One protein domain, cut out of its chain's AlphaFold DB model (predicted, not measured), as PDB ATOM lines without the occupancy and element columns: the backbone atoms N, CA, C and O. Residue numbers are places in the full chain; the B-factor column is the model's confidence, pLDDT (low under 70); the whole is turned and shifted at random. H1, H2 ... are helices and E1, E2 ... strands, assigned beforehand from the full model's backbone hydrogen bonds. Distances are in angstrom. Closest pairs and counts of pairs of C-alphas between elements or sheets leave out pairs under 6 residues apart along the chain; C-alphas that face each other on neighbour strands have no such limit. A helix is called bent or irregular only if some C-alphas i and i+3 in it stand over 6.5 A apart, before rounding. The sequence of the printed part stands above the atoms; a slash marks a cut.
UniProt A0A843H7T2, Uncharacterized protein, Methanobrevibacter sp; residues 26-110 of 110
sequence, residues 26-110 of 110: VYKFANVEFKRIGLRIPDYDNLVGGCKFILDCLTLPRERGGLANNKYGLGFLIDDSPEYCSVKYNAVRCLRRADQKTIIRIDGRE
ATOM      1  N   VAL A  26      68.461 128.508  93.048       89.31
ATOM      2  CA  VAL A  26      67.137 128.947  93.489       89.31
ATOM      3  C   VAL A  26      66.622 129.986  92.500       89.31
ATOM      4  O   VAL A  26      67.221 131.047  92.352       89.31
ATOM      5  N   TYR A  27      65.496 129.703  91.853       90.62
ATOM      6  CA  TYR A  27      64.790 130.681  91.030       90.62
ATOM      7  C   TYR A  27      63.824 131.506  91.886       90.62
ATOM      8  O   TYR A  27      63.085 130.946  92.698       90.62
ATOM      9  N   LYS A  28      63.766 132.827  91.660       90.31
ATOM     10  CA  LYS A  28      62.738 133.697  92.271       90.31
ATOM     11  C   LYS A  28      61.343 133.358  91.769       90.31
ATOM     12  O   LYS A  28      60.390 133.357  92.538       90.31
ATOM     13  N   PHE A  29      61.252 133.073  90.472       93.12
ATOM     14  CA  PHE A  29      60.061 132.541  89.831       93.12
ATOM     15  C   PHE A  29      60.461 131.502  88.784       93.12
ATOM     16  O   PHE A  29      61.341 131.774  87.958       93.12
ATOM     17  N   ALA A  30      59.797 130.345  88.775       94.31
ATOM     18  CA  ALA A  30      60.036 129.302  87.781       94.31
ATOM     19  C   ALA A  30      58.754 128.761  87.144       94.31
ATOM     20  O   ALA A  30      57.721 128.587  87.781       94.31
ATOM     21  N   ASN A  31      58.856 128.406  85.871       94.56
ATOM     22  CA  ASN A  31      57.878 127.596  85.170       94.56
ATOM     23  C   ASN A  31      58.345 126.143  85.235       94.56
ATOM     24  O   ASN A  31      59.409 125.801  84.716       94.56
ATOM     25  N   VAL A  32      57.552 125.299  85.885       95.00
ATOM     26  CA  VAL A  32      57.828 123.875  86.056       95.00
ATOM     27  C   VAL A  32      56.893 123.086  85.155       95.00
ATOM     28  O   VAL A  32      55.673 123.161  85.276       95.00
ATOM     29  N   GLU A  33      57.454 122.286  84.261       96.12
ATOM     30  CA  GLU A  33      56.686 121.363  83.437       96.12
ATOM     31  C   GLU A  33      57.025 119.920  83.813       96.12
ATOM     32  O   GLU A  33      58.166 119.467  83.688       96.12
ATOM     33  N   PHE A  34      56.005 119.177  84.234       95.81
ATOM     34  CA  PHE A  34      56.072 117.735  84.405       95.81
ATOM     35  C   PHE A  34      55.527 117.052  83.162       95.81
ATOM     36  O   PHE A  34      54.334 117.121  82.878       95.81
ATOM     37  N   LYS A  35      56.383 116.315  82.457       95.19
ATOM     38  CA  LYS A  35      55.981 115.450  81.351       95.19
ATOM     39  C   LYS A  35      56.155 113.989  81.744       95.19
ATOM     40  O   LYS A  35      57.272 113.468  81.784       95.19
ATOM     41  N   ARG A  36      55.043 113.310  82.021       94.00
ATOM     42  CA  ARG A  36      55.019 111.890  82.381       94.00
ATOM     43  C   ARG A  36      54.787 111.041  81.137       94.00
ATOM     44  O   ARG A  36      53.725 111.096  80.523       94.00
ATOM     45  N   ILE A  37      55.791 110.254  80.771       94.62
ATOM     46  CA  ILE A  37      55.752 109.343  79.629       94.62
ATOM     47  C   ILE A  37      55.467 107.937  80.163       94.62
ATOM     48  O   ILE A  37      56.264 107.387  80.924       94.62
ATOM     49  N   GLY A  38      54.308 107.379  79.806       93.25
ATOM     50  CA  GLY A  38      53.777 106.140  80.388       93.25
ATOM     51  C   GLY A  38      53.079 105.246  79.365       93.25
ATOM     52  O   GLY A  38      52.696 105.706  78.294       93.25
ATOM     53  N   LEU A  39      52.894 103.959  79.674       93.00
ATOM     54  CA  LEU A  39      52.136 103.038  78.803       93.00
ATOM     55  C   LEU A  39      50.635 103.367  78.756       93.00
ATOM     56  O   LEU A  39      49.938 103.043  77.792       93.00
ATOM     57  N   ARG A  40      50.146 104.004  79.821       90.06
ATOM     58  CA  ARG A  40      48.783 104.505  79.977       90.06
ATOM     59  C   ARG A  40      48.848 105.988  80.314       90.06
ATOM     60  O   ARG A  40      49.801 106.431  80.955       90.06
ATOM     61  N   ILE A  41      47.834 106.723  79.881       89.56
ATOM     62  CA  ILE A  41      47.647 108.122  80.252       89.56
ATOM     63  C   ILE A  41      46.890 108.109  81.588       89.56
ATOM     64  O   ILE A  41      45.776 107.587  81.617       89.56
ATOM     65  N   PRO A  42      47.498 108.561  82.699       85.69
ATOM     66  CA  PRO A  42      46.771 108.725  83.953       85.69
ATOM     67  C   PRO A  42      45.713 109.820  83.803       85.69
ATOM     68  O   PRO A  42      45.886 110.740  83.001       85.69
ATOM     69  N   ASP A  43      44.653 109.751  84.604       87.81
ATOM     70  CA  ASP A  43      43.800 110.920  84.816       87.81
ATOM     71  C   ASP A  43      44.593 112.067  85.467       87.81
ATOM     72  O   ASP A  43      45.728 111.905  85.938       87.81
ATOM     73  N   TYR A  44      43.996 113.256  85.444       87.75
ATOM     74  CA  TYR A  44      44.654 114.467  85.912       87.75
ATOM     75  C   TYR A  44      45.030 114.386  87.401       87.75
ATOM     76  O   TYR A  44      46.156 114.730  87.757       87.75
ATOM     77  N   ASP A  45      44.167 113.835  88.255       87.56
ATOM     78  CA  ASP A  45      44.424 113.731  89.697       87.56
ATOM     79  C   ASP A  45      45.588 112.785  90.011       87.56
ATOM     80  O   ASP A  45      46.466 113.103  90.817       87.56
ATOM     81  N   ASN A  46      45.668 111.647  89.323       85.06
ATOM     82  CA  ASN A  46      46.781 110.707  89.442       85.06
ATOM     83  C   ASN A  46      48.083 111.265  88.850       85.06
ATOM     84  O   ASN A  46      49.183 110.919  89.307       85.06
ATOM     85  N   LEU A  47      47.988 112.126  87.832       87.88
ATOM     86  CA  LEU A  47      49.135 112.835  87.276       87.88
ATOM     87  C   LEU A  47      49.680 113.862  88.274       87.88
ATOM     88  O   LEU A  47      50.865 113.803  88.609       87.88
ATOM     89  N   VAL A  48      48.816 114.740  88.786       89.81
ATOM     90  CA  VAL A  48      49.158 115.787  89.759       89.81
ATOM     91  C   VAL A  48      49.642 115.169  91.068       89.81
ATOM     92  O   VAL A  48      50.748 115.462  91.522       89.81
ATOM     93  N   GLY A  49      48.878 114.239  91.644       86.56
ATOM     94  CA  GLY A  49      49.228 113.558  92.892       86.56
ATOM     95  C   GLY A  49      50.542 112.780  92.794       86.56
ATOM     96  O   GLY A  49      51.352 112.799  93.724       86.56
ATOM     97  N   GLY A  50      50.809 112.158  91.641       83.12
ATOM     98  CA  GLY A  50      52.077 111.476  91.380       83.12
ATOM     99  C   GLY A  50      53.283 112.418  91.296       83.12
ATOM    100  O   GLY A  50      54.387 112.020  91.672       83.12
ATOM    101  N   CYS A  51      53.083 113.653  90.831       90.19
ATOM    102  CA  CYS A  51      54.141 114.658  90.694       90.19
ATOM    103  C   CYS A  51      54.323 115.515  91.954       90.19
ATOM    104  O   CYS A  51      55.404 116.062  92.150       90.19
ATOM    105  N   LYS A  52      53.329 115.577  92.850       88.19
ATOM    106  CA  LYS A  52      53.373 116.385  94.080       88.19
ATOM    107  C   LYS A  52      54.616 116.120  94.931       88.19
ATOM    108  O   LYS A  52      55.292 117.046  95.354       88.19
ATOM    109  N   PHE A  53      54.979 114.853  95.126       87.31
ATOM    110  CA  PHE A  53      56.179 114.510  95.899       87.31
ATOM    111  C   PHE A  53      57.485 114.928  95.223       87.31
ATOM    112  O   PHE A  53      58.488 115.106  95.909       87.31
ATOM    113  N   ILE A  54      57.487 115.035  93.895       90.31
ATOM    114  CA  ILE A  54      58.632 115.519  93.131       90.31
ATOM    115  C   ILE A  54      58.716 117.035  93.279       90.31
ATOM    116  O   ILE A  54      59.787 117.527  93.608       90.31
ATOM    117  N   LEU A  55      57.593 117.743  93.119       90.69
ATOM    118  CA  LEU A  55      57.499 119.189  93.320       90.69
ATOM    119  C   LEU A  55      57.954 119.591  94.728       90.69
ATOM    120  O   LEU A  55      58.820 120.451  94.844       90.69
ATOM    121  N   ASP A  56      57.501 118.875  95.764       88.69
ATOM    122  CA  ASP A  56      58.011 119.023  97.133       88.69
ATOM    123  C   ASP A  56      59.554 118.951  97.149       88.69
ATOM    124  O   ASP A  56      60.223 119.765  97.768       88.69
ATOM    125  N   CYS A  57      60.166 117.981  96.462       89.44
ATOM    126  CA  CYS A  57      61.627 117.848  96.458       89.44
ATOM    127  C   CYS A  57      62.347 118.991  95.722       89.44
ATOM    128  O   CYS A  57      63.544 119.169  95.931       89.44
ATOM    129  N   LEU A  58      61.661 119.748  94.863       90.31
ATOM    130  CA  LEU A  58      62.237 120.890  94.150       90.31
ATOM    131  C   LEU A  58      62.217 122.175  94.988       90.31
ATOM    132  O   LEU A  58      63.055 123.044  94.751       90.31
ATOM    133  N   THR A  59      61.318 122.298  95.970       90.69
ATOM    134  CA  THR A  59      61.224 123.498  96.818       90.69
ATOM    135  C   THR A  59      62.415 123.642  97.762       90.69
ATOM    136  O   THR A  59      63.198 122.707  97.964       90.69
ATOM    137  N   LEU A  60      62.603 124.836  98.319       86.56
ATOM    138  CA  LEU A  60      63.583 125.085  99.361       86.56
ATOM    139  C   LEU A  60      63.111 124.422 100.658       86.56
ATOM    140  O   LEU A  60      61.949 124.563 101.046       86.56
ATOM    141  N   PRO A  61      63.994 123.712 101.375       81.31
ATOM    142  CA  PRO A  61      63.660 123.274 102.712       81.31
ATOM    143  C   PRO A  61      63.626 124.480 103.656       81.31
ATOM    144  O   PRO A  61      64.400 125.428 103.496       81.31
ATOM    145  N   ARG A  62      62.778 124.422 104.688       75.94
ATOM    146  CA  ARG A  62      62.609 125.524 105.657       75.94
ATOM    147  C   ARG A  62      63.923 125.993 106.283       75.94
ATOM    148  O   ARG A  62      64.146 127.183 106.462       75.94
ATOM    149  N   GLU A  63      64.819 125.054 106.560       73.06
ATOM    150  CA  GLU A  63      66.142 125.302 107.152       73.06
ATOM    151  C   GLU A  63      67.070 126.136 106.243       73.06
ATOM    152  O   GLU A  63      68.096 126.629 106.696       73.06
ATOM    153  N   ARG A  64      66.713 126.307 104.963       71.69
ATOM    154  CA  ARG A  64      67.436 127.104 103.959       71.69
ATOM    155  C   ARG A  64      66.621 128.299 103.448       71.69
ATOM    156  O   ARG A  64      66.869 128.774 102.346       71.69
ATOM    157  N   GLY A  65      65.637 128.760 104.222       68.31
ATOM    158  CA  GLY A  65      64.795 129.906 103.862       68.31
ATOM    159  C   GLY A  65      63.557 129.568 103.026       68.31
ATOM    160  O   GLY A  65      62.907 130.480 102.527       68.31
ATOM    161  N   GLY A  66      63.212 128.284 102.874       69.44
ATOM    162  CA  GLY A  66      61.943 127.879 102.265       69.44
ATOM    163  C   GLY A  66      60.734 128.208 103.146       69.44
ATOM    164  O   GLY A  66      60.831 128.214 104.377       69.44
ATOM    165  N   LEU A  67      59.584 128.452 102.515       67.81
ATOM    166  CA  LEU A  67      58.337 128.791 103.212       67.81
ATOM    167  C   LEU A  67      57.595 127.538 103.704       67.81
ATOM    168  O   LEU A  67      57.053 127.515 104.814       67.81
ATOM    169  N   ALA A  68      57.625 126.458 102.921       65.81
ATOM    170  CA  ALA A  68      57.014 125.189 103.286       65.81
ATOM    171  C   ALA A  68      57.789 124.433 104.386       65.81
ATOM    172  O   ALA A  68      59.019 124.369 104.404       65.81
ATOM    173  N   ASN A  69      57.057 123.730 105.264       61.94
ATOM    174  CA  ASN A  69      57.590 122.791 106.269       61.94
ATOM    175  C   ASN A  69      58.148 121.491 105.645       61.94
ATOM    176  O   ASN A  69      57.911 120.382 106.135       61.94
ATOM    177  N   ASN A  70      58.880 121.597 104.539       67.19
ATOM    178  CA  ASN A  70      59.480 120.461 103.869       67.19
ATOM    179  C   ASN A  70      60.949 120.295 104.280       67.19
ATOM    180  O   ASN A  70      61.762 121.200 104.138       67.19
ATOM    181  N   LYS A  71      61.305 119.101 104.763       67.88
ATOM    182  CA  LYS A  71      62.695 118.727 105.092       67.88
ATOM    183  C   LYS A  71      63.459 118.154 103.892       67.88
ATOM    184  O   LYS A  71      64.644 117.863 103.998       67.88
ATOM    185  N   TYR A  72      62.769 117.922 102.774       68.44
ATOM    186  CA  TYR A  72      63.277 117.174 101.621       68.44
ATOM    187  C   TYR A  72      63.489 118.042 100.376       68.44
ATOM    188  O   TYR A  72      63.574 117.500  99.281       68.44
ATOM    189  N   GLY A  73      63.563 119.360 100.535       78.06
ATOM    190  CA  GLY A  73      63.772 120.297  99.438       78.06
ATOM    191  C   GLY A  73      65.220 120.349  98.940       78.06
ATOM    192  O   GLY A  73      66.159 120.306  99.741       78.06
ATOM    193  N   LEU A  74      65.410 120.444  97.624       84.00
ATOM    194  CA  LEU A  74      66.711 120.667  96.985       84.00
ATOM    195  C   LEU A  74      67.045 122.145  96.824       84.00
ATOM    196  O   LEU A  74      68.218 122.493  96.939       84.00
ATOM    197  N   GLY A  75      66.032 122.996  96.638       85.94
ATOM    198  CA  GLY A  75      66.213 124.433  96.450       85.94
ATOM    199  C   GLY A  75      66.312 124.881  94.994       85.94
ATOM    200  O   GLY A  75      67.112 125.754  94.691       85.94
ATOM    201  N   PHE A  76      65.508 124.307  94.098       89.81
ATOM    202  CA  PHE A  76      65.270 124.903  92.779       89.81
ATOM    203  C   PHE A  76      64.217 126.016  92.844       89.81
ATOM    204  O   PHE A  76      64.301 127.004  92.122       89.81
ATOM    205  N   LEU A  77      63.219 125.856  93.714       90.38
ATOM    206  CA  LEU A  77      62.089 126.772  93.876       90.38
ATOM    207  C   LEU A  77      62.080 127.324  95.297       90.38
ATOM    208  O   LEU A  77      62.400 126.588  96.228       90.38
ATOM    209  N   ILE A  78      61.662 128.573  95.488       88.44
ATOM    210  CA  ILE A  78      61.447 129.112  96.839       88.44
ATOM    211  C   ILE A  78      60.294 128.376  97.533       88.44
ATOM    212  O   ILE A  78      60.436 127.923  98.670       88.44
ATOM    213  N   ASP A  79      59.187 128.202  96.815       86.62
ATOM    214  CA  ASP A  79      57.969 127.541  97.274       86.62
ATOM    215  C   ASP A  79      57.172 127.008  96.064       86.62
ATOM    216  O   ASP A  79      57.513 127.317  94.918       86.62
ATOM    217  N   ASP A  80      56.147 126.182  96.296       87.12
ATOM    218  CA  ASP A  80      55.258 125.664  95.245       87.12
ATOM    219  C   ASP A  80      53.979 126.499  95.051       87.12
ATOM    220  O   ASP A  80      53.145 126.174  94.203       87.12
ATOM    221  N   SER A  81      53.827 127.597  95.798       88.00
ATOM    222  CA  SER A  81      52.732 128.547  95.608       88.00
ATOM    223  C   SER A  81      52.840 129.337  94.287       88.00
ATOM    224  O   SER A  81      53.940 129.537  93.754       88.00
ATOM    225  N   PRO A  82      51.699 129.831  93.749       89.81
ATOM    226  CA  PRO A  82      51.644 130.537  92.462       89.81
ATOM    227  C   PRO A  82      52.522 131.793  92.358       89.81
ATOM    228  O   PRO A  82      52.816 132.244  91.255       89.81
ATOM    229  N   GLU A  83      52.930 132.363  93.493       91.19
ATOM    230  CA  GLU A  83      53.821 133.528  93.570       91.19
ATOM    231  C   GLU A  83      55.260 133.201  93.145       91.19
ATOM    232  O   GLU A  83      55.958 134.076  92.636       91.19
ATOM    233  N   TYR A  84      55.693 131.948  93.318       90.25
ATOM    234  CA  TYR A  84      57.072 131.502  93.074       90.25
ATOM    235  C   TYR A  84      57.177 130.495  91.933       90.25
ATOM    236  O   TYR A  84      58.259 130.305  91.369       90.25
ATOM    237  N   CYS A  85      56.079 129.835  91.561       93.56
ATOM    238  CA  CYS A  85      56.098 128.974  90.393       93.56
ATOM    239  C   CYS A  85      54.760 128.865  89.667       93.56
ATOM    240  O   CYS A  85      53.684 128.985  90.247       93.56
ATOM    241  N   SER A  86      54.842 128.562  88.374       94.88
ATOM    242  CA  SER A  86      53.725 127.992  87.625       94.88
ATOM    243  C   SER A  86      54.023 126.526  87.337       94.88
ATOM    244  O   SER A  86      55.162 126.171  87.030       94.88
ATOM    245  N   VAL A  87      53.011 125.661  87.432       95.31
ATOM    246  CA  VAL A  87      53.187 124.224  87.195       95.31
ATOM    247  C   VAL A  87      52.261 123.748  86.090       95.31
ATOM    248  O   VAL A  87      51.055 123.987  86.120       95.31
ATOM    249  N   LYS A  88      52.829 123.045  85.113       95.06
ATOM    250  CA  LYS A  88      52.098 122.383  84.031       95.06
ATOM    251  C   LYS A  88      52.323 120.882  84.099       95.06
ATOM    252  O   LYS A  88      53.446 120.420  84.297       95.06
ATOM    253  N   TYR A  89      51.254 120.124  83.887       94.94
ATOM    254  CA  TYR A  89      51.281 118.668  83.902       94.94
ATOM    255  C   TYR A  89      50.846 118.130  82.546       94.94
ATOM    256  O   TYR A  89      49.731 118.375  82.100       94.94
ATOM    257  N   ASN A  90      51.727 117.362  81.915       94.38
ATOM    258  CA  ASN A  90      51.506 116.731  80.626       94.38
ATOM    259  C   ASN A  90      51.709 115.221  80.757       94.38
ATOM    260  O   ASN A  90      52.720 114.753  81.284       94.38
ATOM    261  N   ALA A  91      50.766 114.442  80.238       94.69
ATOM    262  CA  ALA A  91      50.902 112.997  80.122       94.69
ATOM    263  C   ALA A  91      50.972 112.597  78.651       94.69
ATOM    264  O   ALA A  91      50.134 112.992  77.846       94.69
ATOM    265  N   VAL A  92      51.976 111.795  78.303       94.31
ATOM    266  CA  VAL A  92      52.168 111.292  76.941       94.31
ATOM    267  C   VAL A  92      52.225 109.775  76.974       94.31
ATOM    268  O   VAL A  92      52.961 109.177  77.762       94.31
ATOM    269  N   ARG A  93      51.451 109.143  76.093       94.81
ATOM    270  CA  ARG A  93      51.498 107.696  75.917       94.81
ATOM    271  C   ARG A  93      52.763 107.302  75.153       94.81
ATOM    272  O   ARG A  93      53.038 107.855  74.093       94.81
ATOM    273  N   CYS A  94      53.499 106.322  75.663       93.94
ATOM    274  CA  CYS A  94      54.575 105.650  74.937       93.94
ATOM    275  C   CYS A  94      54.141 104.261  74.465       93.94
ATOM    276  O   CYS A  94      53.245 103.639  75.043       93.94
ATOM    277  N   LEU A  95      54.793 103.783  73.403       90.44
ATOM    278  CA  LEU A  95      54.518 102.475  72.809       90.44
ATOM    279  C   LEU A  95      55.271 101.345  73.523       90.44
ATOM    280  O   LEU A  95      54.763 100.229  73.595       90.44
ATOM    281  N   ARG A  96      56.467 101.618  74.066       95.06
ATOM    282  CA  ARG A  96      57.326 100.604  74.693       95.06
ATOM    283  C   ARG A  96      57.532 100.885  76.173       95.06
ATOM    284  O   ARG A  96      57.732 102.019  76.595       95.06
ATOM    285  N   ARG A  97      57.572  99.813  76.972       89.94
ATOM    286  CA  ARG A  97      57.783  99.885  78.428       89.94
ATOM    287  C   ARG A  97      59.113 100.552  78.802       89.94
ATOM    288  O   ARG A  97      59.171 101.201  79.844       89.94
ATOM    289  N   ALA A  98      60.143 100.380  77.971       93.31
ATOM    290  CA  ALA A  98      61.481 100.934  78.173       93.31
ATOM    291  C   ALA A  98      61.540 102.466  78.033       93.31
ATOM    292  O   ALA A  98      62.442 103.087  78.582       93.31
ATOM    293  N   ASP A  99      60.560 103.081  77.363       93.06
ATOM    294  CA  ASP A  99      60.536 104.530  77.121       93.06
ATOM    295  C   ASP A  99      59.896 105.319  78.273       93.06
ATOM    296  O   ASP A  99      59.826 106.550  78.230       93.06
ATOM    297  N   GLN A 100      59.399 104.622  79.301       93.44
ATOM    298  CA  GLN A 100      58.748 105.251  80.440       93.44
ATOM    299  C   GLN A 100      59.737 106.105  81.226       93.44
ATOM    300  O   GLN A 100      60.754 105.620  81.719       93.44
ATOM    301  N   LYS A 101      59.401 107.381  81.385       92.69
ATOM    302  CA  LYS A 101      60.194 108.339  82.154       92.69
ATOM    303  C   LYS A 101      59.343 109.524  82.571       92.69
ATOM    304  O   LYS A 101      58.335 109.838  81.941       92.69
ATOM    305  N   THR A 102      59.793 110.212  83.606       92.38
ATOM    306  CA  THR A 102      59.294 111.541  83.949       92.38
ATOM    307  C   THR A 102      60.361 112.540  83.545       92.38
ATOM    308  O   THR A 102      61.507 112.427  83.974       92.38
ATOM    309  N   ILE A 103      59.992 113.492  82.697       93.31
ATOM    310  CA  ILE A 103      60.833 114.635  82.365       93.31
ATOM    311  C   ILE A 103      60.323 115.806  83.193       93.31
ATOM    312  O   ILE A 103      59.120 116.066  83.224       93.31
ATOM    313  N   ILE A 104      61.248 116.479  83.863       93.62
ATOM    314  CA  ILE A 104      60.987 117.690  84.627       93.62
ATOM    315  C   ILE A 104      61.766 118.787  83.927       93.62
ATOM    316  O   ILE A 104      62.981 118.664  83.757       93.62
ATOM    317  N   ARG A 105      61.065 119.825  83.498       93.94
ATOM    318  CA  ARG A 105      61.674 121.019  82.932       93.94
ATOM    319  C   ARG A 105      61.424 122.178  83.884       93.94
ATOM    320  O   ARG A 105      60.301 122.345  84.347       93.94
ATOM    321  N   ILE A 106      62.477 122.922  84.198       92.81
ATOM    322  CA  ILE A 106      62.425 124.089  85.075       92.81
ATOM    323  C   ILE A 106      63.058 125.235  84.294       92.81
ATOM    324  O   ILE A 106      64.245 125.182  83.987       92.81
ATOM    325  N   ASP A 107      62.261 126.239  83.944       91.81
ATOM    326  CA  ASP A 107      62.735 127.467  83.307       91.81
ATOM    327  C   ASP A 107      62.375 128.638  84.226       91.81
ATOM    328  O   ASP A 107      61.196 128.891  84.482       91.81
ATOM    329  N   GLY A 108      63.364 129.365  84.736       86.06
ATOM    330  CA  GLY A 108      63.133 130.431  85.708       86.06
ATOM    331  C   GLY A 108      64.077 131.611  85.548       86.06
ATOM    332  O   GLY A 108      65.039 131.564  84.781       86.06
ATOM    333  N   ARG A 109      63.769 132.684  86.279       76.44
ATOM    334  CA  ARG A 109      64.655 133.843  86.447       76.44
ATOM    335  C   ARG A 109      65.326 133.755  87.819       76.44
ATOM    336  O   ARG A 109      64.652 133.453  88.806       76.44
ATOM    337  N   GLU A 110      66.637 133.982  87.849       69.75
ATOM    338  CA  GLU A 110      67.462 134.012  89.070       69.75
ATOM    339  C   GLU A 110      67.193 135.272  89.924       69.75
ATOM    340  O   GLU A 110      66.907 136.373  89.392       69.75
TER     341      GLU A 110
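AT A GLANCE: This is residues 26 to 110 of the 110 residues of an uncharacterized protein of Methanobrevibacter sp (UniProt A0A843H7T2). Three long strands lie side by side in one sheet, and the single named helix, H1, packs slantwise over one face of it, leaving the other face bare of any named helix. After the helix, a long stretch with no named element, residues 59 to 84, loops round near one end of the domain before the chain enters E2. The printed part has 85 residues, with three named strands and one named helix in the order E1, H1, E2, E3. The sheet runs E2, E1, E3 and is mixed, and the class is mixed, helices and strands. The whole is compact, with a radius of gyration of the C-alphas of 13.7 A, and elongated in outline, spanning 42 by 24 by 21 A.

IN THESE COORDINATES: E1, residues 29 to 38, begins at C-alpha 29 at (60.061, 132.541, 89.831) and is 28.7 A long from first to last C-alpha. H1, residues 44 to 58, begins at C-alpha 44 at (44.654, 114.467, 85.912) and is 20.5 A long. It is only just irregular: C-alphas 50 and 53 are 6.8 A apart. E2, residues 85 to 93, is 26.1 A long. E3, residues 101 to 109, is 26.2 A long and ends at C-alpha 109 at (64.655, 133.843, 86.447).

HOW THE PARTS SIT: E1 is the inner strand, and E2 and E3 are the edge strands. E2 and E1 are parallel at 14 degrees, with N 34 and O 88 within hydrogen-bond range at 2.8 A. E1 and E3 are antiparallel at 168 degrees, with N 33 and O 105 within hydrogen-bond range at 2.8 A. E2 and E3 are apart. H1 is on the sheet at a height of 9.2 A, over E2, E1 and E3, in two layers, a helix on one face of a sheet. On the local plane its line and that of E1 stand at 51 degrees, slantwise to the strands. The closest C-alphas of H1 and E2 are those of Val 48 and Tyr 89, 6.9 A apart; those of H1 and E1 are Cys 51 and Phe 34, 7.3 A apart. H1 and E3 are near each other, with 5 pairs of C-alphas within 10 A. E1, H1 and E2 form a strand-helix-strand unit, two parallel neighbour strands with a helix between them along the chain, and its crossover is right-handed. In H1, 9 of 11 O i to N i+4 pairs are within hydrogen-bond range.

THE WHOLE: The two C-alphas farthest apart, those of Glu 63 and Leu 95, are 42.8 A apart. The printed part has no cut. The link from H1 to E2 is long, with 26 residues; E1 to H1 is tight and E2 to E3 short. The mean pLDDT of the printed part is 87.5, and residues 65 to 72 and residue 110 are under 70.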